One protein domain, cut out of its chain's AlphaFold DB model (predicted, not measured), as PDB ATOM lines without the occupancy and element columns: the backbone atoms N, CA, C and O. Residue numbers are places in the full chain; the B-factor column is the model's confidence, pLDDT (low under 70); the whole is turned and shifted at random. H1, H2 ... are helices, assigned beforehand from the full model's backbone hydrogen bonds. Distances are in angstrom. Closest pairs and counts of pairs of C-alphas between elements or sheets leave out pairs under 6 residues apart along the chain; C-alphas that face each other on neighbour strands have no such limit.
ATOM      1  N   THR A  65      93.978 130.946  70.580       64.75
ATOM      2  CA  THR A  65      93.286 131.161  69.311       64.75
ATOM      3  C   THR A  65      94.002 132.257  68.541       64.75
ATOM      4  O   THR A  65      94.234 133.326  69.111       64.75
ATOM      5  N   ASP A  66      94.272 132.011  67.263       63.03
ATOM      6  CA  ASP A  66      94.738 133.036  66.335       63.03
ATOM      7  C   ASP A  66      93.549 133.671  65.595       63.03
ATOM      8  O   ASP A  66      92.642 132.948  65.166       63.03
ATOM      9  N   PRO A  67      93.512 135.011  65.456       64.06
ATOM     10  CA  PRO A  67      94.485 135.976  65.973       64.06
ATOM     11  C   PRO A  67      94.381 136.159  67.497       64.06
ATOM     12  O   PRO A  67      93.294 136.085  68.079       64.06
ATOM     13  N   LEU A  68      95.511 136.473  68.141       66.62
ATOM     14  CA  LEU A  68      95.542 136.877  69.550       66.62
ATOM     15  C   LEU A  68      94.506 137.990  69.795       66.62
ATOM     16  O   LEU A  68      94.522 139.003  69.099       66.62
ATOM     17  N   SER A  69      93.618 137.818  70.785       71.56
ATOM     18  CA  SER A  69      92.550 138.786  71.105       71.56
ATOM     19  C   SER A  69      93.071 140.228  71.121       71.56
ATOM     20  O   SER A  69      94.127 140.493  71.697       71.56
ATOM     21  N   ASP A  70      92.319 141.183  70.566       69.44
ATOM     22  CA  ASP A  70      92.725 142.595  70.533       69.44
ATOM     23  C   ASP A  70      93.081 143.138  71.924       69.44
ATOM     24  O   ASP A  70      94.056 143.872  72.080       69.44
ATOM     25  N   ALA A  71      92.361 142.709  72.964       68.44
ATOM     26  CA  ALA A  71      92.688 143.049  74.346       68.44
ATOM     27  C   ALA A  71      94.066 142.503  74.761       68.44
ATOM     28  O   ALA A  71      94.865 143.225  75.356       68.44
ATOM     29  N   PHE A  72      94.381 141.256  74.404       68.06
ATOM     30  CA  PHE A  72      95.690 140.653  74.659       68.06
ATOM     31  C   PHE A  72      96.804 141.347  73.868       68.06
ATOM     32  O   PHE A  72      97.890 141.556  74.409       68.06
ATOM     33  N   ARG A  73      96.535 141.770  72.625       66.62
ATOM     34  CA  ARG A  73      97.478 142.542  71.800       66.62
ATOM     35  C   ARG A  73      97.791 143.897  72.433       66.62
ATOM     36  O   ARG A  73      98.963 144.235  72.580       66.62
ATOM     37  N   TRP A  74      96.776 144.643  72.873       68.50
ATOM     38  CA  TRP A  74      96.965 145.943  73.528       68.50
ATOM     39  C   TRP A  74      97.622 145.834  74.907       68.50
ATOM     40  O   TRP A  74      98.488 146.650  75.226       68.50
ATOM     41  N   ILE A  75      97.277 144.818  75.705       70.69
ATOM     42  CA  ILE A  75      97.930 144.556  76.998       70.69
ATOM     43  C   ILE A  75      99.398 144.185  76.774       70.69
ATOM     44  O   ILE A  75     100.279 144.784  77.390       70.69
ATOM     45  N   SER A  76      99.675 143.260  75.852       65.00
ATOM     46  CA  SER A  76     101.038 142.863  75.491       65.00
ATOM     47  C   SER A  76     101.853 144.050  74.975       65.00
ATOM     48  O   SER A  76     103.005 144.196  75.371       65.00
ATOM     49  N   LEU A  77     101.264 144.946  74.175       66.81
ATOM     50  CA  LEU A  77     101.912 146.171  73.692       66.81
ATOM     51  C   LEU A  77     102.169 147.184  74.816       66.81
ATOM     52  O   LEU A  77     103.248 147.771  74.880       66.81
ATOM     53  N   GLY A  78     101.216 147.359  75.732       69.69
ATOM     54  CA  GLY A  78     101.389 148.195  76.918       69.69
ATOM     55  C   GLY A  78     102.515 147.681  77.815       69.69
ATOM     56  O   GLY A  78     103.378 148.455  78.232       69.69
ATOM     57  N   VAL A  79     102.571 146.367  78.048       67.06
ATOM     58  CA  VAL A  79     103.641 145.715  78.817       67.06
ATOM     59  C   VAL A  79     104.979 145.818  78.082       67.06
ATOM     60  O   VAL A  79     105.965 146.238  78.685       67.06
ATOM     61  N   ALA A  80     105.017 145.524  76.781       65.81
ATOM     62  CA  ALA A  80     106.197 145.636  75.924       65.81
ATOM     63  C   ALA A  80     106.789 147.046  75.939       65.81
ATOM     64  O   ALA A  80     107.987 147.225  76.170       65.81
ATOM     65  N   GLY A  81     105.938 148.048  75.705       66.12
ATOM     66  CA  GLY A  81     106.302 149.457  75.699       66.12
ATOM     67  C   GLY A  81     106.774 149.912  77.072       66.12
ATOM     68  O   GLY A  81     107.800 150.578  77.169       66.12
ATOM     69  N   THR A  82     106.105 149.477  78.142       66.31
ATOM     70  CA  THR A  82     106.498 149.798  79.521       66.31
ATOM     71  C   THR A  82     107.845 149.175  79.879       66.31
ATOM     72  O   THR A  82     108.717 149.873  80.390       66.31
ATOM     73  N   VAL A  83     108.072 147.896  79.570       63.78
ATOM     74  CA  VAL A  83     109.359 147.220  79.805       63.78
ATOM     75  C   VAL A  83     110.466 147.871  78.979       63.78
ATOM     76  O   VAL A  83     111.522 148.194  79.523       63.78
ATOM     77  N   SER A  84     110.216 148.136  77.695       59.84
ATOM     78  CA  SER A  84     111.179 148.795  76.805       59.84
ATOM     79  C   SER A  84     111.509 150.212  77.278       59.84
ATOM     80  O   SER A  84     112.676 150.595  77.273       59.84
ATOM     81  N   LEU A  85     110.516 150.970  77.756       63.47
ATOM     82  CA  LEU A  85     110.691 152.311  78.316       63.47
ATOM     83  C   LEU A  85     111.453 152.280  79.643       63.47
ATOM     84  O   LEU A  85     112.381 153.064  79.820       63.47
ATOM     85  N   ILE A  86     111.112 151.370  80.560       65.44
ATOM     86  CA  ILE A  86     111.840 151.189  81.824       65.44
ATOM     87  C   ILE A  86     113.303 150.875  81.524       65.44
ATOM     88  O   ILE A  86     114.195 151.504  82.088       65.44
ATOM     89  N   VAL A  87     113.567 149.944  80.608       59.41
ATOM     90  CA  VAL A  87     114.930 149.584  80.216       59.41
ATOM     91  C   VAL A  87     115.639 150.756  79.536       59.41
ATOM     92  O   VAL A  87     116.778 151.048  79.888       59.41
ATOM     93  N   PHE A  88     114.972 151.480  78.637       59.97
ATOM     94  CA  PHE A  88     115.521 152.678  78.002       59.97
ATOM     95  C   PHE A  88     115.908 153.742  79.038       59.97
ATOM     96  O   PHE A  88     117.048 154.200  79.048       59.97
ATOM     97  N   VAL A  89     115.012 154.073  79.972       63.88
ATOM     98  CA  VAL A  89     115.268 155.032  81.060       63.88
ATOM     99  C   VAL A  89     116.406 154.553  81.966       63.88
ATOM    100  O   VAL A  89     117.259 155.347  82.365       63.88
ATOM    101  N   ARG A  90     116.482 153.249  82.255       60.94
ATOM    102  CA  ARG A  90     117.585 152.653  83.024       60.94
ATOM    103  C   ARG A  90     118.921 152.730  82.285       60.94
ATOM    104  O   ARG A  90     119.919 153.045  82.921       60.94
ATOM    105  N   ILE A  91     118.949 152.495  80.975       54.06
ATOM    106  CA  ILE A  91     120.161 152.613  80.148       54.06
ATOM    107  C   ILE A  91     120.632 154.072  80.086       54.06
ATOM    108  O   ILE A  91     121.817 154.333  80.278       54.06
ATOM    109  N   GLN A  92     119.715 155.030  79.910       51.44
ATOM    110  CA  GLN A  92     120.045 156.462  79.917       51.44
ATOM    111  C   GLN A  92     120.546 156.939  81.295       51.44
ATOM    112  O   GLN A  92     121.436 157.782  81.373       51.44
ATOM    113  N   GLY A  93     120.027 156.372  82.390       53.44
ATOM    114  CA  GLY A  93     120.469 156.680  83.756       53.44
ATOM    115  C   GLY A  93     121.777 156.000  84.192       53.44
ATOM    116  O   GLY A  93     122.374 156.417  85.183       53.44
ATOM    117  N   VAL A  94     122.236 154.967  83.474       47.00
ATOM    118  CA  VAL A  94     123.397 154.120  83.824       47.00
ATOM    119  C   VAL A  94     124.504 154.241  82.767       47.00
ATOM    120  O   VAL A  94     125.221 153.293  82.465       47.00
ATOM    121  N   LEU A  95     124.760 155.449  82.259       48.78
ATOM    122  CA  LEU A  95     126.054 155.783  81.640       48.78
ATOM    123  C   LEU A  95     127.165 155.886  82.717       48.78
ATOM    124  O   LEU A  95     127.894 156.871  82.810       48.78
ATOM    125  N   ARG A  96     127.294 154.840  83.549       44.94
ATOM    126  CA  ARG A  96     128.479 154.502  84.347       44.94
ATOM    127  C   ARG A  96     129.019 153.158  83.832       44.94
ATOM    128  O   ARG A  96     128.253 152.201  83.755       44.94
ATOM    129  N   PRO A  97     130.312 153.040  83.481       47.00
ATOM    130  CA  PRO A  97     130.757 152.083  82.461       47.00
ATOM    131  C   PRO A  97     130.981 150.631  82.927       47.00
ATOM    132  O   PRO A  97     131.804 149.949  82.320       47.00
ATOM    133  N   SER A  98     130.342 150.134  83.995       45.06
ATOM    134  CA  SER A  98     130.820 148.886  84.625       45.06
ATOM    135  C   SER A  98     129.824 147.752  84.887       45.06
ATOM    136  O   SER A  98     130.299 146.662  85.184       45.06
ATOM    137  N   GLU A  99     128.501 147.897  84.720       46.22
ATOM    138  CA  GLU A  99     127.554 146.795  85.045       46.22
ATOM    139  C   GLU A  99     126.362 146.658  84.064       46.22
ATOM    140  O   GLU A  99     125.208 146.545  84.462       46.22
ATOM    141  N   GLY A 100     126.620 146.673  82.748       48.88
ATOM    142  CA  GLY A 100     125.587 146.886  81.714       48.88
ATOM    143  C   GLY A 100     125.115 145.699  80.856       48.88
ATOM    144  O   GLY A 100     124.551 145.942  79.801       48.88
ATOM    145  N   ARG A 101     125.325 144.424  81.220       53.84
ATOM    146  CA  ARG A 101     125.048 143.305  80.278       53.84
ATOM    147  C   ARG A 101     123.656 142.663  80.355       53.84
ATOM    148  O   ARG A 101     123.224 142.054  79.385       53.84
ATOM    149  N   GLY A 102     122.947 142.776  81.480       50.94
ATOM    150  CA  GLY A 102     121.658 142.088  81.672       50.94
ATOM    151  C   GLY A 102     120.476 142.751  80.953       50.94
ATOM    152  O   GLY A 102     119.690 142.075  80.297       50.94
ATOM    153  N   GLY A 103     120.364 144.082  81.041       55.75
ATOM    154  CA  GLY A 103     119.252 144.835  80.439       55.75
ATOM    155  C   GLY A 103     119.268 144.825  78.909       55.75
ATOM    156  O   GLY A 103     118.219 144.835  78.276       55.75
ATOM    157  N   GLU A 104     120.457 144.727  78.321       60.00
ATOM    158  CA  GLU A 104     120.667 144.614  76.881       60.00
ATOM    159  C   GLU A 104     120.086 143.312  76.302       60.00
ATOM    160  O   GLU A 104     119.436 143.343  75.256       60.00
ATOM    161  N   ALA A 105     120.264 142.174  76.979       62.47
ATOM    162  CA  ALA A 105     119.686 140.902  76.540       62.47
ATOM    163  C   ALA A 105     118.151 140.939  76.584       62.47
ATOM    164  O   ALA A 105     117.493 140.635  75.592       62.47
ATOM    165  N   VAL A 106     117.582 141.420  77.694       63.94
ATOM    166  CA  VAL A 106     116.125 141.555  77.865       63.94
ATOM    167  C   VAL A 106     115.520 142.493  76.815       63.94
ATOM    168  O   VAL A 106     114.471 142.189  76.252       63.94
ATOM    169  N   LEU A 107     116.199 143.602  76.502       64.62
ATOM    170  CA  LEU A 107     115.755 144.546  75.477       64.62
ATOM    171  C   LEU A 107     115.741 143.916  74.082       64.62
ATOM    172  O   LEU A 107     114.771 144.086  73.347       64.62
ATOM    173  N   GLY A 108     116.798 143.181  73.721       70.50
ATOM    174  CA  GLY A 108     116.885 142.509  72.424       70.50
ATOM    175  C   GLY A 108     115.747 141.511  72.215       70.50
ATOM    176  O   GLY A 108     115.132 141.502  71.148       70.50
ATOM    177  N   TYR A 109     115.413 140.748  73.258       70.69
ATOM    178  CA  TYR A 109     114.289 139.813  73.247       70.69
ATOM    179  C   TYR A 109     112.961 140.530  73.092       70.69
ATOM    180  O   TYR A 109     112.211 140.224  72.170       70.69
ATOM    181  N   ALA A 110     112.681 141.488  73.979       72.00
ATOM    182  CA  ALA A 110     111.408 142.191  73.980       72.00
ATOM    183  C   ALA A 110     111.163 142.871  72.629       72.00
ATOM    184  O   ALA A 110     110.115 142.668  72.029       72.00
ATOM    185  N   LEU A 111     112.147 143.603  72.102       79.06
ATOM    186  CA  LEU A 111     111.988 144.321  70.839       79.06
ATOM    187  C   LEU A 111     111.772 143.383  69.648       79.06
ATOM    188  O   LEU A 111     110.858 143.616  68.861       79.06
ATOM    189  N   CYS A 112     112.581 142.331  69.501       84.38
ATOM    190  CA  CYS A 112     112.499 141.476  68.316       84.38
ATOM    191  C   CYS A 112     111.280 140.551  68.363       84.38
ATOM    192  O   CYS A 112     110.576 140.417  67.365       84.38
ATOM    193  N   VAL A 113     110.998 139.942  69.517       85.25
ATOM    194  CA  VAL A 113     109.872 139.010  69.668       85.25
ATOM    195  C   VAL A 113     108.547 139.761  69.592       85.25
ATOM    196  O   VAL A 113     107.688 139.403  68.790       85.25
ATOM    197  N   LEU A 114     108.392 140.841  70.365       80.44
ATOM    198  CA  LEU A 114     107.141 141.608  70.396       80.44
ATOM    199  C   LEU A 114     106.948 142.384  69.093       80.44
ATOM    200  O   LEU A 114     105.827 142.467  68.605       80.44
ATOM    201  N   GLY A 115     108.033 142.885  68.493       82.38
ATOM    202  CA  GLY A 115     107.993 143.478  67.158       82.38
ATOM    203  C   GLY A 115     107.487 142.491  66.106       82.38
ATOM    204  O   GLY A 115     106.601 142.837  65.332       82.38
ATOM    205  N   THR A 116     107.973 141.245  66.128       86.56
ATOM    206  CA  THR A 116     107.522 140.199  65.191       86.56
ATOM    207  C   THR A 116     106.051 139.844  65.410       86.56
ATOM    208  O   THR A 116     105.284 139.863  64.454       86.56
ATOM    209  N   LEU A 117     105.628 139.610  66.658       84.62
ATOM    210  CA  LEU A 117     104.220 139.335  66.991       84.62
ATOM    211  C   LEU A 117     103.284 140.483  66.597       84.62
ATOM    212  O   LEU A 117     102.119 140.266  66.283       84.62
ATOM    213  N   TRP A 118     103.772 141.722  66.635       79.25
ATOM    214  CA  TRP A 118     102.966 142.880  66.276       79.25
ATOM    215  C   TRP A 118     102.857 143.078  64.764       79.25
ATOM    216  O   TRP A 118     101.781 143.419  64.273       79.25
ATOM    217  N   MET A 119     103.951 142.849  64.033       84.50
ATOM    218  CA  MET A 119     103.964 142.895  62.568       84.50
ATOM    219  C   MET A 119     103.158 141.748  61.950       84.50
ATOM    220  O   MET A 119     102.540 141.947  60.907       84.50
ATOM    221  N   PHE A 120     103.136 140.583  62.603       86.75
ATOM    222  CA  PHE A 120     102.461 139.373  62.133       86.75
ATOM    223  C   PHE A 120     101.520 138.808  63.214       86.75
ATOM    224  O   PHE A 120     101.777 137.745  63.774       86.75
ATOM    225  N   PRO A 121     100.424 139.516  63.542       80.12
ATOM    226  CA  PRO A 121      99.531 139.151  64.645       80.12
ATOM    227  C   PRO A 121      98.711 137.881  64.389       80.12
ATOM    228  O   PRO A 121      98.177 137.306  65.333       80.12
ATOM    229  N   GLU A 122      98.589 137.478  63.124       83.69
ATOM    230  CA  GLU A 122      97.926 136.241  62.697       83.69
ATOM    231  C   GLU A 122      98.881 135.036  62.710       83.69
ATOM    232  O   GLU A 122      98.427 133.909  62.563       83.69
ATOM    233  N   HIS A 123     100.185 135.273  62.913       88.88
ATOM    234  CA  HIS A 123     101.237 134.257  62.844       88.88
ATOM    235  C   HIS A 123     102.120 134.302  64.098       88.88
ATOM    236  O   HIS A 123     103.297 134.698  64.063       88.88
ATOM    237  N   GLY A 124     101.529 133.923  65.236       87.31
ATOM    238  CA  GLY A 124     102.205 133.873  66.537       87.31
ATOM    239  C   GLY A 124     103.491 133.037  66.518       87.31
ATOM    240  O   GLY A 124     104.498 133.412  67.144       87.31
ATOM    241  N   GLU A 125     103.516 131.993  65.687       92.94
ATOM    242  CA  GLU A 125     104.632 131.069  65.541       92.94
ATOM    243  C   GLU A 125     105.921 131.762  65.077       92.94
ATOM    244  O   GLU A 125     107.021 131.321  65.428       92.94
ATOM    245  N   LEU A 126     105.824 132.880  64.343       95.00
ATOM    246  CA  LEU A 126     106.991 133.649  63.901       95.00
ATOM    247  C   LEU A 126     107.702 134.286  65.092       95.00
ATOM    248  O   LEU A 126     108.921 134.156  65.243       95.00
ATOM    249  N   GLY A 127     106.941 134.932  65.976       92.19
ATOM    250  CA  GLY A 127     107.477 135.536  67.191       92.19
ATOM    251  C   GLY A 127     108.072 134.490  68.131       92.19
ATOM    252  O   GLY A 127     109.168 134.686  68.666       92.19
ATOM    253  N   MET A 128     107.397 133.349  68.283       93.25
ATOM    254  CA  MET A 128     107.893 132.243  69.105       93.25
ATOM    255  C   MET A 128     109.168 131.617  68.524       93.25
ATOM    256  O   MET A 128     110.100 131.296  69.267       93.25
ATOM    257  N   THR A 129     109.275 131.529  67.198       96.44
ATOM    258  CA  THR A 129     110.494 131.073  66.514       96.44
ATOM    259  C   THR A 129     111.669 132.017  66.772       96.44
ATOM    260  O   THR A 129     112.767 131.563  67.102       96.44
ATOM    261  N   VAL A 130     111.448 133.334  66.694       95.81
ATOM    262  CA  VAL A 130     112.474 134.345  67.017       95.81
ATOM    263  C   VAL A 130     112.923 134.225  68.472       95.81
ATOM    264  O   VAL A 130     114.125 134.261  68.749       95.81
ATOM    265  N   LEU A 131     111.979 134.028  69.397       93.38
ATOM    266  CA  LEU A 131     112.273 133.801  70.811       93.38
ATOM    267  C   LEU A 131     113.159 132.563  71.011       93.38
ATOM    268  O   LEU A 131     114.149 132.636  71.740       93.38
ATOM    269  N   ALA A 132     112.846 131.453  70.339       95.50
ATOM    270  CA  ALA A 132     113.641 130.229  70.405       95.50
ATOM    271  C   ALA A 132     115.071 130.437  69.874       95.50
ATOM    272  O   ALA A 132     116.035 130.019  70.520       95.50
ATOM    273  N   VAL A 133     115.232 131.122  68.737       96.50
ATOM    274  CA  VAL A 133     116.557 131.402  68.157       96.50
ATOM    275  C   VAL A 133     117.394 132.301  69.071       96.50
ATOM    276  O   VAL A 133     118.569 132.011  69.290       96.50
ATOM    277  N   LEU A 134     116.809 133.354  69.649       92.31
ATOM    278  CA  LEU A 134     117.507 134.241  70.589       92.31
ATOM    279  C   LEU A 134     117.916 133.524  71.882       92.31
ATOM    280  O   LEU A 134     119.052 133.677  72.338       92.31
ATOM    281  N   ALA A 135     117.008 132.713  72.430       91.56
ATOM    282  CA  ALA A 135     117.232 131.900  73.619       91.56
ATOM    283  C   ALA A 135     118.352 130.892  73.427       91.56
ATOM    284  O   ALA A 135     119.394 130.972  74.083       91.56
ATOM    285  N   PHE A 136     118.144 129.940  72.530       94.88
ATOM    286  CA  PHE A 136     119.022 128.785  72.423       94.88
ATOM    287  C   PHE A 136     120.257 129.072  71.575       94.88
ATOM    288  O   PHE A 136     121.319 128.523  71.861       94.88
ATOM    289  N   GLY A 137     120.153 129.956  70.582       94.06
ATOM    290  CA  GLY A 137     121.256 130.308  69.695       94.06
ATOM    291  C   GLY A 137     122.436 130.930  70.438       94.06
ATOM    292  O   GLY A 137     123.501 130.316  70.506       94.06
ATOM    293  N   ASP A 138     122.261 132.116  71.032       88.31
ATOM    294  CA  ASP A 138     123.349 132.814  71.746       88.31
ATOM    295  C   ASP A 138     123.828 132.033  72.985       88.31
ATOM    296  O   ASP A 138     125.036 131.899  73.242       88.31
ATOM    297  N   GLY A 139     122.874 131.434  73.709       89.62
ATOM    298  CA  GLY A 139     123.141 130.575  74.858       89.62
ATOM    299  C   GLY A 139     124.122 129.454  74.516       89.62
ATOM    300  O   GLY A 139     125.200 129.344  75.116       89.62
ATOM    301  N   MET A 140     123.790 128.666  73.492       94.62
ATOM    302  CA  MET A 140     124.608 127.532  73.065       94.62
ATOM    303  C   MET A 140     125.845 127.945  72.277       94.62
ATOM    304  O   MET A 140     126.865 127.258  72.376       94.62
ATOM    305  N   ALA A 141     125.832 129.082  71.580       93.94
ATOM    306  CA  ALA A 141     127.034 129.630  70.958       93.94
ATOM    307  C   ALA A 141     128.108 129.956  71.997       93.94
ATOM    308  O   ALA A 141     129.285 129.618  71.821       93.94
ATOM    309  N   THR A 142     127.700 130.555  73.113       90.88
ATOM    310  CA  THR A 142     128.610 130.876  74.212       90.88
ATOM    311  C   THR A 142     129.110 129.622  74.923       90.88
ATOM    312  O   THR A 142     130.316 129.498  75.169       90.88
ATOM    313  N   ILE A 143     128.205 128.694  75.261       92.31
ATOM    314  CA  ILE A 143     128.568 127.437  75.930       92.31
ATOM    315  C   ILE A 143     129.512 126.638  75.034       92.31
ATOM    316  O   ILE A 143     130.612 126.300  75.462       92.31
ATOM    317  N   GLY A 144     129.135 126.408  73.776       92.94
ATOM    318  CA  GLY A 144     129.926 125.664  72.801       92.94
ATOM    319  C   GLY A 144     131.276 126.310  72.505       92.94
ATOM    320  O   GLY A 144     132.301 125.633  72.545       92.94
ATOM    321  N   GLY A 145     131.311 127.630  72.307       91.94
ATOM    322  CA  GLY A 145     132.555 128.375  72.094       91.94
ATOM    323  C   GLY A 145     133.478 128.420  73.318       91.94
ATOM    324  O   GLY A 145     134.674 128.682  73.182       91.94
ATOM    325  N   THR A 146     132.947 128.162  74.518       89.81
ATOM    326  CA  THR A 146     133.733 128.071  75.758       89.81
ATOM    327  C   THR A 146     134.159 126.635  76.068       89.81
ATOM    328  O   THR A 146     135.270 126.426  76.559       89.81
ATOM    329  N   ALA A 147     133.290 125.659  75.802       90.75
ATOM    330  CA  ALA A 147     133.499 124.246  76.099       90.75
ATOM    331  C   ALA A 147     134.411 123.559  75.074       90.75
ATOM    332  O   ALA A 147     135.241 122.729  75.447       90.75
ATOM    333  N   LEU A 148     134.277 123.905  73.792       89.38
ATOM    334  CA  LEU A 148     134.996 123.263  72.697       89.38
ATOM    335  C   LEU A 148     136.148 124.149  72.218       89.38
ATOM    336  O   LEU A 148     135.993 125.344  71.969       89.38
ATOM    337  N   ARG A 149     137.330 123.551  72.042       87.31
ATOM    338  CA  ARG A 149     138.452 124.230  71.386       87.31
ATOM    339  C   ARG A 149     138.219 124.246  69.882       87.31
ATOM    340  O   ARG A 149     138.089 123.197  69.267       87.31
ATOM    341  N   SER A 150     138.226 125.437  69.300       92.00
ATOM    342  CA  SER A 150     138.035 125.643  67.870       92.00
ATOM    343  C   SER A 150     138.813 126.862  67.390       92.00
ATOM    344  O   SER A 150     139.108 127.768  68.173       92.00
ATOM    345  N   SER A 151     139.106 126.904  66.090       93.50
ATOM    346  CA  SER A 151     139.564 128.122  65.431       93.50
ATOM    347  C   SER A 151     138.496 129.220  65.512       93.50
ATOM    348  O   SER A 151     137.289 128.960  65.594       93.50
ATOM    349  N   GLN A 152     138.974 130.463  65.523       95.12
ATOM    350  CA  GLN A 152     138.139 131.656  65.442       95.12
ATOM    351  C   GLN A 152     137.618 131.848  64.017       95.12
ATOM    352  O   GLN A 152     138.220 131.352  63.061       95.12
ATOM    353  N   LEU A 153     136.517 132.587  63.871       94.19
ATOM    354  CA  LEU A 153     136.018 132.927  62.543       94.19
ATOM    355  C   LEU A 153     137.007 133.872  61.833       94.19
ATOM    356  O   LEU A 153     137.487 134.821  62.462       94.19
ATOM    357  N   PRO A 154     137.294 133.670  60.532       94.50
ATOM    358  CA  PRO A 154     138.242 134.505  59.789       94.50
ATOM    359  C   PRO A 154     137.890 135.999  59.798       94.50
ATOM    360  O   PRO A 154     138.783 136.841  59.863       94.50
ATOM    361  N   TRP A 155     136.592 136.319  59.769       93.81
ATOM    362  CA  TRP A 155     136.068 137.689  59.764       93.81
ATOM    363  C   TRP A 155     135.788 138.248  61.162       93.81
ATOM    364  O   TRP A 155     135.745 139.463  61.322       93.81
ATOM    365  N   ASN A 156     135.623 137.402  62.185       92.69
ATOM    366  CA  ASN A 156     135.329 137.837  63.548       92.69
ATOM    367  C   ASN A 156     136.087 137.001  64.582       92.69
ATOM    368  O   ASN A 156     135.638 135.944  65.024       92.69
ATOM    369  N   ARG A 157     137.225 137.534  65.034       90.31
ATOM    370  CA  ARG A 157     138.094 136.862  66.009       90.31
ATOM    371  C   ARG A 157     137.484 136.722  67.406       90.31
ATOM    372  O   ARG A 157     138.030 135.997  68.230       90.31
ATOM    373  N   GLN A 158     136.374 137.398  67.702       88.94
ATOM    374  CA  GLN A 158     135.683 137.251  68.988       88.94
ATOM    375  C   GLN A 158     134.758 136.030  69.023       88.94
ATOM    376  O   GLN A 158     134.420 135.555  70.106       88.94
ATOM    377  N   LYS A 159     134.375 135.499  67.855       91.38
ATOM    378  CA  LYS A 159     133.497 134.335  67.718       91.38
ATOM    379  C   LYS A 159     134.303 133.134  67.202       91.38
ATOM    380  O   LYS A 159     135.390 133.272  66.634       91.38
ATOM    381  N   SER A 160     133.794 131.928  67.438       94.69
ATOM    382  CA  SER A 160     134.471 130.669  67.091       94.69
ATOM    383  C   SER A 160     133.576 129.774  66.249       94.69
ATOM    384  O   SER A 160     132.356 129.818  66.407       94.69
ATOM    385  N   TRP A 161     134.177 128.918  65.416       96.12
ATOM    386  CA  TRP A 161     133.412 127.927  64.652       96.12
ATOM    387  C   TRP A 161     132.612 126.996  65.563       96.12
ATOM    388  O   TRP A 161     131.439 126.763  65.299       96.12
ATOM    389  N   ALA A 162     133.194 126.534  66.676       96.06
ATOM    390  CA  ALA A 162     132.464 125.754  67.675       96.06
ATOM    391  C   ALA A 162     131.211 126.471  68.198       96.06
ATOM    392  O   ALA A 162     130.159 125.844  68.307       96.06
ATOM    393  N   GLY A 163     131.302 127.769  68.497       95.12
ATOM    394  CA  GLY A 163     130.144 128.548  68.933       95.12
ATOM    395  C   GLY A 163     129.083 128.649  67.839       95.12
ATOM    396  O   GLY A 163     127.931 128.310  68.075       95.12
ATOM    397  N   THR A 164     129.466 129.013  66.615       96.56
ATOM    398  CA  THR A 164     128.530 129.124  65.483       96.56
ATOM    399  C   THR A 164     127.853 127.792  65.142       96.56
ATOM    400  O   THR A 164     126.654 127.759  64.891       96.56
ATOM    401  N   MET A 165     128.586 126.677  65.176       97.44
ATOM    402  CA  MET A 165     128.000 125.349  64.968       97.44
ATOM    403  C   MET A 165     127.057 124.965  66.109       97.44
ATOM    404  O   MET A 165     125.982 124.435  65.849       97.44
ATOM    405  N   SER A 166     127.414 125.286  67.356       97.06
ATOM    406  CA  SER A 166     126.534 125.059  68.511       97.06
ATOM    407  C   SER A 166     125.261 125.899  68.421       97.06
ATOM    408  O   SER A 166     124.184 125.391  68.706       97.06
ATOM    409  N   PHE A 167     125.353 127.148  67.954       97.56
ATOM    410  CA  PHE A 167     124.185 127.984  67.681       97.56
ATOM    411  C   PHE A 167     123.208 127.238  66.773       97.56
ATOM    412  O   PHE A 167     122.072 126.989  67.158       97.56
ATOM    413  N   VAL A 168     123.655 126.859  65.571       98.19
ATOM    414  CA  VAL A 168     122.776 126.264  64.553       98.19
ATOM    415  C   VAL A 168     122.255 124.905  65.011       98.19
ATOM    416  O   VAL A 168     121.065 124.636  64.877       98.19
ATOM    417  N   PHE A 169     123.121 124.070  65.589       98.00
ATOM    418  CA  PHE A 169     122.776 122.715  66.010       98.00
ATOM    419  C   PHE A 169     121.672 122.678  67.072       98.00
ATOM    420  O   PHE A 169     120.840 121.777  67.043       98.00
ATOM    421  N   PHE A 170     121.639 123.650  67.989       97.75
ATOM    422  CA  PHE A 170     120.610 123.717  69.029       97.75
ATOM    423  C   PHE A 170     119.425 124.606  68.640       97.75
ATOM    424  O   PHE A 170     118.282 124.233  68.901       97.75
ATOM    425  N   ALA A 171     119.663 125.746  67.988       97.56
ATOM    426  CA  ALA A 171     118.592 126.660  67.602       97.56
ATOM    427  C   ALA A 171     117.685 126.057  66.522       97.56
ATOM    428  O   ALA A 171     116.472 126.110  66.680       97.56
ATOM    429  N   ALA A 172     118.233 125.429  65.474       98.25
ATOM    430  CA  ALA A 172     117.435 124.934  64.350       98.25
ATOM    431  C   ALA A 172     116.356 123.908  64.744       98.25
ATOM    432  O   ALA A 172     115.194 124.133  64.395       98.25
ATOM    433  N   PRO A 173     116.660 122.816  65.476       98.25
ATOM    434  CA  PRO A 173     115.630 121.858  65.871       98.25
ATOM    435  C   PRO A 173     114.626 122.456  66.861       98.25
ATOM    436  O   PRO A 173     113.435 122.187  66.742       98.25
ATOM    437  N   LEU A 174     115.062 123.298  67.804       97.69
ATOM    438  CA  LEU A 174     114.153 123.907  68.780       97.69
ATOM    439  C   LEU A 174     113.231 124.940  68.127       97.69
ATOM    440  O   LEU A 174     112.029 124.900  68.356       97.69
ATOM    441  N   ALA A 175     113.764 125.794  67.255       97.75
ATOM    442  CA  ALA A 175     112.992 126.729  66.442       97.75
ATOM    443  C   ALA A 175     111.987 125.996  65.541       97.75
ATOM    444  O   ALA A 175     110.837 126.406  65.444       97.75
ATOM    445  N   THR A 176     112.399 124.874  64.942       98.19
ATOM    446  CA  THR A 176     111.518 124.009  64.139       98.19
ATOM    447  C   THR A 176     110.365 123.458  64.967       98.19
ATOM    448  O   THR A 176     109.218 123.530  64.538       98.19
ATOM    449  N   LEU A 177     110.656 122.905  66.149       97.44
ATOM    450  CA  LEU A 177     109.628 122.359  67.033       97.44
ATOM    451  C   LEU A 177     108.665 123.453  67.479       97.44
ATOM    452  O   LEU A 177     107.459 123.268  67.364       97.44
ATOM    453  N   VAL A 178     109.197 124.590  67.932       95.88
ATOM    454  CA  VAL A 178     108.399 125.743  68.354       95.88
ATOM    455  C   VAL A 178     107.468 126.193  67.237       95.88
ATOM    456  O   VAL A 178     106.266 126.257  67.467       95.88
ATOM    457  N   TYR A 179     107.988 126.407  66.027       96.69
ATOM    458  CA  TYR A 179     107.164 126.763  64.877       96.69
ATOM    459  C   TYR A 179     106.076 125.712  64.626       96.69
ATOM    460  O   TYR A 179     104.904 126.039  64.485       96.69
ATOM    461  N   TRP A 180     106.463 124.436  64.565       96.25
ATOM    462  CA  TRP A 180     105.559 123.344  64.213       96.25
ATOM    463  C   TRP A 180     104.395 123.189  65.195       96.25
ATOM    464  O   TRP A 180     103.270 122.937  64.769       96.25
ATOM    465  N   GLY A 181     104.662 123.320  66.495       92.19
ATOM    466  CA  GLY A 181     103.632 123.168  67.519       92.19
ATOM    467  C   GLY A 181     102.751 124.402  67.713       92.19
ATOM    468  O   GLY A 181     101.651 124.270  68.249       92.19
ATOM    469  N   ASP A 182     103.220 125.574  67.282       90.19
ATOM    470  CA  ASP A 182     102.502 126.841  67.443       90.19
ATOM    471  C   ASP A 182     101.692 127.229  66.198       90.19
ATOM    472  O   ASP A 182     100.633 127.826  66.333       90.19
ATOM    473  N   ALA A 183     102.124 126.826  64.998       90.00
ATOM    474  CA  ALA A 183     101.490 127.215  63.739       90.00
ATOM    475  C   ALA A 183      99.998 126.834  63.654       90.00
ATOM    476  O   ALA A 183      99.618 125.662  63.799       90.00
ATOM    477  N   ARG A 184      99.157 127.827  63.331       87.12
ATOM    478  CA  ARG A 184      97.720 127.673  63.060       87.12
ATOM    479  C   ARG A 184      97.375 128.290  61.696       87.12
ATOM    480  O   ARG A 184      97.579 129.482  61.513       87.12
ATOM    481  N   PRO A 185      96.806 127.526  60.740       86.88
ATOM    482  CA  PRO A 185      96.557 126.083  60.772       86.88
ATOM    483  C   PRO A 185      97.856 125.264  60.848       86.88
ATOM    484  O   PRO A 185      98.937 125.744  60.519       86.88
ATOM    485  N   ALA A 186      97.743 124.003  61.277       90.94
ATOM    486  CA  ALA A 186      98.901 123.129  61.427       90.94
ATOM    487  C   ALA A 186      99.635 122.937  60.090       90.94
ATOM    488  O   ALA A 186      99.024 122.586  59.078       90.94
ATOM    489  N   VAL A 187     100.958 123.113  60.105       93.56
ATOM    490  CA  VAL A 187     101.815 122.933  58.927       93.56
ATOM    491  C   VAL A 187     102.543 121.582  58.948       93.56
ATOM    492  O   VAL A 187     102.782 121.009  60.017       93.56
ATOM    493  N   PRO A 188     102.980 121.063  57.786       96.62
ATOM    494  CA  PRO A 188     103.897 119.931  57.743       96.62
ATOM    495  C   PRO A 188     105.212 120.234  58.474       96.62
ATOM    496  O   PRO A 188     105.746 121.342  58.391       96.62
ATOM    497  N   LEU A 189     105.800 119.214  59.109       97.19
ATOM    498  CA  LEU A 189     107.091 119.340  59.798       97.19
ATOM    499  C   LEU A 189     108.204 119.858  58.870       97.19
ATOM    500  O   LEU A 189     109.078 120.591  59.316       97.19
ATOM    501  N   ALA A 190     108.162 119.518  57.579       97.56
ATOM    502  CA  ALA A 190     109.127 120.004  56.594       97.56
ATOM    503  C   ALA A 190     109.069 121.534  56.412       97.56
ATOM    504  O   ALA A 190     110.112 122.176  56.324       97.56
ATOM    505  N   THR A 191     107.867 122.122  56.411       97.19
ATOM    506  CA  THR A 191     107.675 123.579  56.340       97.19
ATOM    507  C   THR A 191     108.206 124.249  57.600       97.19
ATOM    508  O   THR A 191     108.994 125.188  57.518       97.19
ATOM    509  N   ALA A 192     107.854 123.712  58.771       97.62
ATOM    510  CA  ALA A 192     108.379 124.205  60.040       97.62
ATOM    511  C   ALA A 192     109.912 124.096  60.116       97.62
ATOM    512  O   ALA A 192     110.574 125.010  60.606       97.62
ATOM    513  N   ALA A 193     110.487 123.012  59.584       98.38
ATOM    514  CA  ALA A 193     111.929 122.819  59.518       98.38
ATOM    515  C   ALA A 193     112.595 123.855  58.614       98.38
ATOM    516  O   ALA A 193     113.614 124.424  58.996       98.38
ATOM    517  N   ALA A 194     112.010 124.155  57.453       98.38
ATOM    518  CA  ALA A 194     112.509 125.209  56.578       98.38
ATOM    519  C   ALA A 194     112.523 126.570  57.297       98.38
ATOM    520  O   ALA A 194     113.562 127.233  57.315       98.38
ATOM    521  N   CYS A 195     111.423 126.941  57.961       98.19
ATOM    522  CA  CYS A 195     111.322 128.178  58.739       98.19
ATOM    523  C   CYS A 195     112.344 128.233  59.891       98.19
ATOM    524  O   CYS A 195     113.096 129.202  60.012       98.19
ATOM    525  N   GLY A 196     112.422 127.179  60.710       98.19
ATOM    526  CA  GLY A 196     113.327 127.107  61.859       98.19
ATOM    527  C   GLY A 196     114.809 127.095  61.469       98.19
ATOM    528  O   GLY A 196     115.624 127.784  62.093       98.19
ATOM    529  N   ILE A 197     115.170 126.360  60.411       98.62
ATOM    530  CA  ILE A 197     116.537 126.319  59.871       98.62
ATOM    531  C   ILE A 197     116.911 127.678  59.277       98.62
ATOM    532  O   ILE A 197     117.982 128.193  59.604       98.62
ATOM    533  N   ALA A 198     116.048 128.286  58.459       98.50
ATOM    534  CA  ALA A 198     116.311 129.594  57.859       98.50
ATOM    535  C   ALA A 198     116.547 130.669  58.930       98.50
ATOM    536  O   ALA A 198     117.556 131.378  58.881       98.50
ATOM    537  N   ALA A 199     115.678 130.725  59.944       98.31
ATOM    538  CA  ALA A 199     115.815 131.642  61.073       98.31
ATOM    539  C   ALA A 199     117.129 131.430  61.841       98.31
ATOM    540  O   ALA A 199     117.838 132.386  62.158       98.31
ATOM    541  N   SER A 200     117.489 130.170  62.097       98.50
ATOM    542  CA  SER A 200     118.698 129.818  62.849       98.50
ATOM    543  C   SER A 200     119.981 130.112  62.076       98.50
ATOM    544  O   SER A 200     120.951 130.590  62.663       98.50
ATOM    545  N   LEU A 201     119.999 129.871  60.763       98.50
ATOM    546  CA  LEU A 201     121.135 130.205  59.904       98.50
ATOM    547  C   LEU A 201     121.313 131.720  59.785       98.50
ATOM    548  O   LEU A 201     122.437 132.207  59.912       98.50
ATOM    549  N   ALA A 202     120.224 132.470  59.601       98.06
ATOM    550  CA  ALA A 202     120.266 133.928  59.560       98.06
ATOM    551  C   ALA A 202     120.731 134.518  60.901       98.06
ATOM    552  O   ALA A 202     121.605 135.386  60.922       98.06
ATOM    553  N   GLY A 203     120.216 133.994  62.017       96.56
ATOM    554  CA  GLY A 203     120.658 134.356  63.361       96.56
ATOM    555  C   GLY A 203     122.145 134.069  63.585       96.56
ATOM    556  O   GLY A 203     122.883 134.958  64.002       96.56
ATOM    557  N   ALA A 204     122.622 132.874  63.223       96.69
ATOM    558  CA  ALA A 204     124.032 132.501  63.345       96.69
ATOM    559  C   ALA A 204     124.949 133.352  62.450       96.69
ATOM    560  O   ALA A 204     126.051 133.728  62.859       96.69
ATOM    561  N   ALA A 205     124.502 133.682  61.235       96.00
ATOM    562  CA  ALA A 205     125.223 134.574  60.337       96.00
ATOM    563  C   ALA A 205     125.327 135.979  60.943       96.00
ATOM    564  O   ALA A 205     126.433 136.521  61.017       96.00
ATOM    565  N   ALA A 206     124.219 136.528  61.447       94.38
ATOM    566  CA  ALA A 206     124.189 137.826  62.111       94.38
ATOM    567  C   ALA A 206     125.090 137.853  63.353       94.38
ATOM    568  O   ALA A 206     125.863 138.795  63.503       94.38
ATOM    569  N   GLU A 207     125.062 136.806  64.176       92.81
ATOM    570  CA  GLU A 207     125.929 136.611  65.347       92.81
ATOM    571  C   GLU A 207     127.422 136.559  64.970       92.81
ATOM    572  O   GLU A 207     128.301 137.009  65.711       92.81
ATOM    573  N   SER A 208     127.733 136.041  63.780       93.19
ATOM    574  CA  SER A 208     129.107 135.902  63.300       93.19
ATOM    575  C   SER A 208     129.754 137.223  62.865       93.19
ATOM    576  O   SER A 208     130.984 137.304  62.823       93.19
ATOM    577  N   LEU A 209     128.972 138.258  62.536       91.38
ATOM    578  CA  LEU A 209     129.497 139.492  61.938       91.38
ATOM    579  C   LEU A 209     130.353 140.307  62.933       91.38
ATOM    580  O   LEU A 209     129.999 140.408  64.113       91.38
ATOM    581  N   PRO A 210     131.479 140.895  62.481       85.00
ATOM    582  CA  PRO A 210     132.380 141.658  63.336       85.00
ATOM    583  C   PRO A 210     131.871 143.079  63.576       85.00
ATOM    584  O   PRO A 210     131.676 143.823  62.624       85.00
ATOM    585  N   GLY A 211     131.782 143.473  64.848       66.69
ATOM    586  CA  GLY A 211     131.602 144.859  65.285       66.69
ATOM    587  C   GLY A 211     130.270 145.511  64.899       66.69
ATOM    588  O   GLY A 211     129.892 145.539  63.739       66.69
ATOM    589  N   GLN A 212     129.599 146.138  65.869       53.44
ATOM    590  CA  GLN A 212     128.873 147.406  65.698       53.44
ATOM    591  C   GLN A 212     128.295 147.874  67.038       53.44
ATOM    592  O   GLN A 212     128.180 147.108  67.987       53.44
ATOM    593  N   ARG A 213     127.926 149.161  67.097       48.59
ATOM    594  CA  ARG A 213     127.283 149.839  68.241       48.59
ATOM    595  C   ARG A 213     125.926 149.233  68.644       48.59
ATOM    596  O   ARG A 213     125.371 149.634  69.658       48.59
ATOM    597  N   LEU A 214     125.381 148.333  67.824       53.47
ATOM    598  CA  LEU A 214     124.104 147.668  68.039       53.47
ATOM    599  C   LEU A 214     124.344 146.311  68.710       53.47
ATOM    600  O   LEU A 214     125.101 145.490  68.199       53.47
ATOM    601  N   ASN A 215     123.678 146.106  69.840       72.50
ATOM    602  CA  ASN A 215     123.682 144.878  70.632       72.50
ATOM    603  C   ASN A 215     123.456 143.627  69.757       72.50
ATOM    604  O   ASN A 215     122.501 143.585  68.975       72.50
ATOM    605  N   ASP A 216     124.329 142.622  69.906       73.19
ATOM    606  CA  ASP A 216     124.327 141.373  69.129       73.19
ATOM    607  C   ASP A 216     122.938 140.702  69.132       73.19
ATOM    608  O   ASP A 216     122.459 140.279  68.081       73.19
ATOM    609  N   ASN A 217     122.213 140.741  70.257       82.12
ATOM    610  CA  ASN A 217     120.870 140.163  70.365       82.12
ATOM    611  C   ASN A 217     119.844 140.832  69.439       82.12
ATOM    612  O   ASN A 217     118.989 140.155  68.879       82.12
ATOM    613  N   ILE A 218     119.927 142.151  69.236       84.00
ATOM    614  CA  ILE A 218     119.010 142.852  68.324       84.00
ATOM    615  C   ILE A 218     119.288 142.417  66.883       84.00
ATOM    616  O   ILE A 218     118.364 142.124  66.133       84.00
ATOM    617  N   ARG A 219     120.563 142.326  66.492       87.75
ATOM    618  CA  ARG A 219     120.950 141.880  65.144       87.75
ATOM    619  C   ARG A 219     120.499 140.452  64.866       87.75
ATOM    620  O   ARG A 219     119.922 140.198  63.813       87.75
ATOM    621  N   VAL A 220     120.751 139.544  65.807       91.69
ATOM    622  CA  VAL A 220     120.338 138.139  65.706       91.69
ATOM    623  C   VAL A 220     118.820 138.036  65.609       91.69
ATOM    624  O   VAL A 220     118.316 137.352  64.721       91.69
ATOM    625  N   GLY A 221     118.096 138.757  66.466       91.94
ATOM    626  CA  GLY A 221     116.637 138.732  66.495       91.94
ATOM    627  C   GLY A 221     116.015 139.273  65.212       91.94
ATOM    628  O   GLY A 221     115.143 138.621  64.647       91.94
ATOM    629  N   LEU A 222     116.504 140.405  64.699       91.88
ATOM    630  CA  LEU A 222     116.035 140.976  63.432       91.88
ATOM    631  C   LEU A 222     116.336 140.065  62.235       91.88
ATOM    632  O   LEU A 222     115.482 139.895  61.368       91.88
ATOM    633  N   ALA A 223     117.527 139.459  62.186       95.50
ATOM    634  CA  ALA A 223     117.886 138.530  61.115       95.50
ATOM    635  C   ALA A 223     117.013 137.267  61.142       95.50
ATOM    636  O   ALA A 223     116.527 136.835  60.097       95.50
ATOM    637  N   ALA A 224     116.773 136.709  62.333       97.06
ATOM    638  CA  ALA A 224     115.883 135.568  62.513       97.06
ATOM    639  C   ALA A 224     114.434 135.914  62.132       97.06
ATOM    640  O   ALA A 224     113.807 135.147  61.406       97.06
ATOM    641  N   ALA A 225     113.932 137.081  62.557       96.19
ATOM    642  CA  ALA A 225     112.586 137.561  62.248       96.19
ATOM    643  C   ALA A 225     112.373 137.740  60.741       96.19
ATOM    644  O   ALA A 225     111.396 137.245  60.184       96.19
ATOM    645  N   ALA A 226     113.320 138.388  60.059       97.00
ATOM    646  CA  ALA A 226     113.255 138.562  58.614       97.00
ATOM    647  C   ALA A 226     113.285 137.211  57.883       97.00
ATOM    648  O   ALA A 226     112.470 136.971  56.996       97.00
ATOM    649  N   ALA A 227     114.190 136.308  58.272       98.25
ATOM    650  CA  ALA A 227     114.322 135.009  57.622       98.25
ATOM    651  C   ALA A 227     113.094 134.114  57.833       98.25
ATOM    652  O   ALA A 227     112.634 133.495  56.871       98.25
ATOM    653  N   VAL A 228     112.542 134.060  59.051       98.00
ATOM    654  CA  VAL A 228     111.336 133.265  59.320       98.00
ATOM    655  C   VAL A 228     110.125 133.845  58.593       98.00
ATOM    656  O   VAL A 228     109.401 133.082  57.969       98.00
ATOM    657  N   ALA A 229     109.950 135.170  58.582       96.81
ATOM    658  CA  ALA A 229     108.828 135.817  57.902       96.81
ATOM    659  C   ALA A 229     108.879 135.607  56.381       96.81
ATOM    660  O   ALA A 229     107.878 135.236  55.774       96.81
ATOM    661  N   VAL A 230     110.055 135.776  55.763       97.81
ATOM    662  CA  VAL A 230     110.237 135.518  54.326       97.81
ATOM    663  C   VAL A 230     109.983 134.047  54.003       97.81
ATOM    664  O   VAL A 230     109.283 133.742  53.044       97.81
ATOM    665  N   THR A 231     110.519 133.126  54.806       97.62
ATOM    666  CA  THR A 231     110.349 131.686  54.556       97.62
ATOM    667  C   THR A 231     108.896 131.251  54.748       97.62
ATOM    668  O   THR A 231     108.382 130.499  53.924       97.62
ATOM    669  N   HIS A 232     108.220 131.761  55.781       96.56
ATOM    670  CA  HIS A 232     106.793 131.543  56.012       96.56
ATOM    671  C   HIS A 232     105.976 132.014  54.809       96.56
ATOM    672  O   HIS A 232     105.239 131.223  54.232       96.56
ATOM    673  N   HIS A 233     106.166 133.262  54.372       95.44
ATOM    674  CA  HIS A 233     105.417 133.824  53.249       95.44
ATOM    675  C   HIS A 233     105.606 133.020  51.951       95.44
ATOM    676  O   HIS A 233     104.662 132.803  51.199       95.44
ATOM    677  N   LEU A 234     106.818 132.521  51.694       96.69
ATOM    678  CA  LEU A 234     107.103 131.724  50.497       96.69
ATOM    679  C   LEU A 234     106.498 130.312  50.529       96.69
ATOM    680  O   LEU A 234     106.280 129.734  49.465       96.69
ATOM    681  N   LEU A 235     106.285 129.727  51.713       95.31
ATOM    682  CA  LEU A 235     105.872 128.325  51.856       95.31
ATOM    683  C   LEU A 235     104.421 128.137  52.305       95.31
ATOM    684  O   LEU A 235     103.841 127.089  52.022       95.31
ATOM    685  N   VAL A 236     103.869 129.101  53.037       91.44
ATOM    686  CA  VAL A 236     102.521 129.047  53.623       91.44
ATOM    687  C   VAL A 236     101.566 129.987  52.886       91.44
ATOM    688  O   VAL A 236     100.439 129.578  52.609       91.44
ATOM    689  N   GLY A 237     102.049 131.169  52.483       80.31
ATOM    690  CA  GLY A 237     101.269 132.216  51.817       80.31
ATOM    691  C   GLY A 237     100.955 133.370  52.749       80.31
ATOM    692  O   GLY A 237      99.962 133.239  53.489       80.31
TER     693      GLY A 237
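AT A GLANCE: This is residues 65 to 237 of the 237 residues of an uncharacterized protein of Planctomycetaceae bacterium (UniProt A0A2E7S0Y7). Helices H2 to H6 form an up-and-down bundle, each running against the one before; H1 packs on H2 at one edge. Residues 92 to 99 stick out. The printed part has 173 residues with six named helices, H1 to H6 in order along the chain, which hold 128 of them, and no named strand; the class is all helix, and the whole is compact, with a radius of gyration of the C-alphas of 16.6 A and spans of 43 by 41 by 22 A.

IN THESE COORDINATES: H1 is residues 70 to 93, 33.8 A long, from C-alpha (92.725, 142.595, 70.533). H2 is 102 to 119, H3 124 to 147, H4 161 to 182, H5 189 to 208, H6 216 to 235, ending at C-alpha (105.872, 128.325, 51.856).

HOW THE PARTS SIT: H1 touches H2 at a shallow tilt of 30 degrees, closest C-alphas Ser 84 and Leu 107, 6.4 A. Hub H3 touches H2, H4, H5 and H6, closest to H4 at C-alphas 141 and 163, 3.9 A. O i to N i+4 pairs are all within hydrogen-bond range save in H3, 18 of 20, and H4, 16 of 18.

THE WHOLE: The link from H3 to H4, 13 residues, is long, and the model's pLDDT is under 70 for 45 printed residues, among them residues 76 to 107.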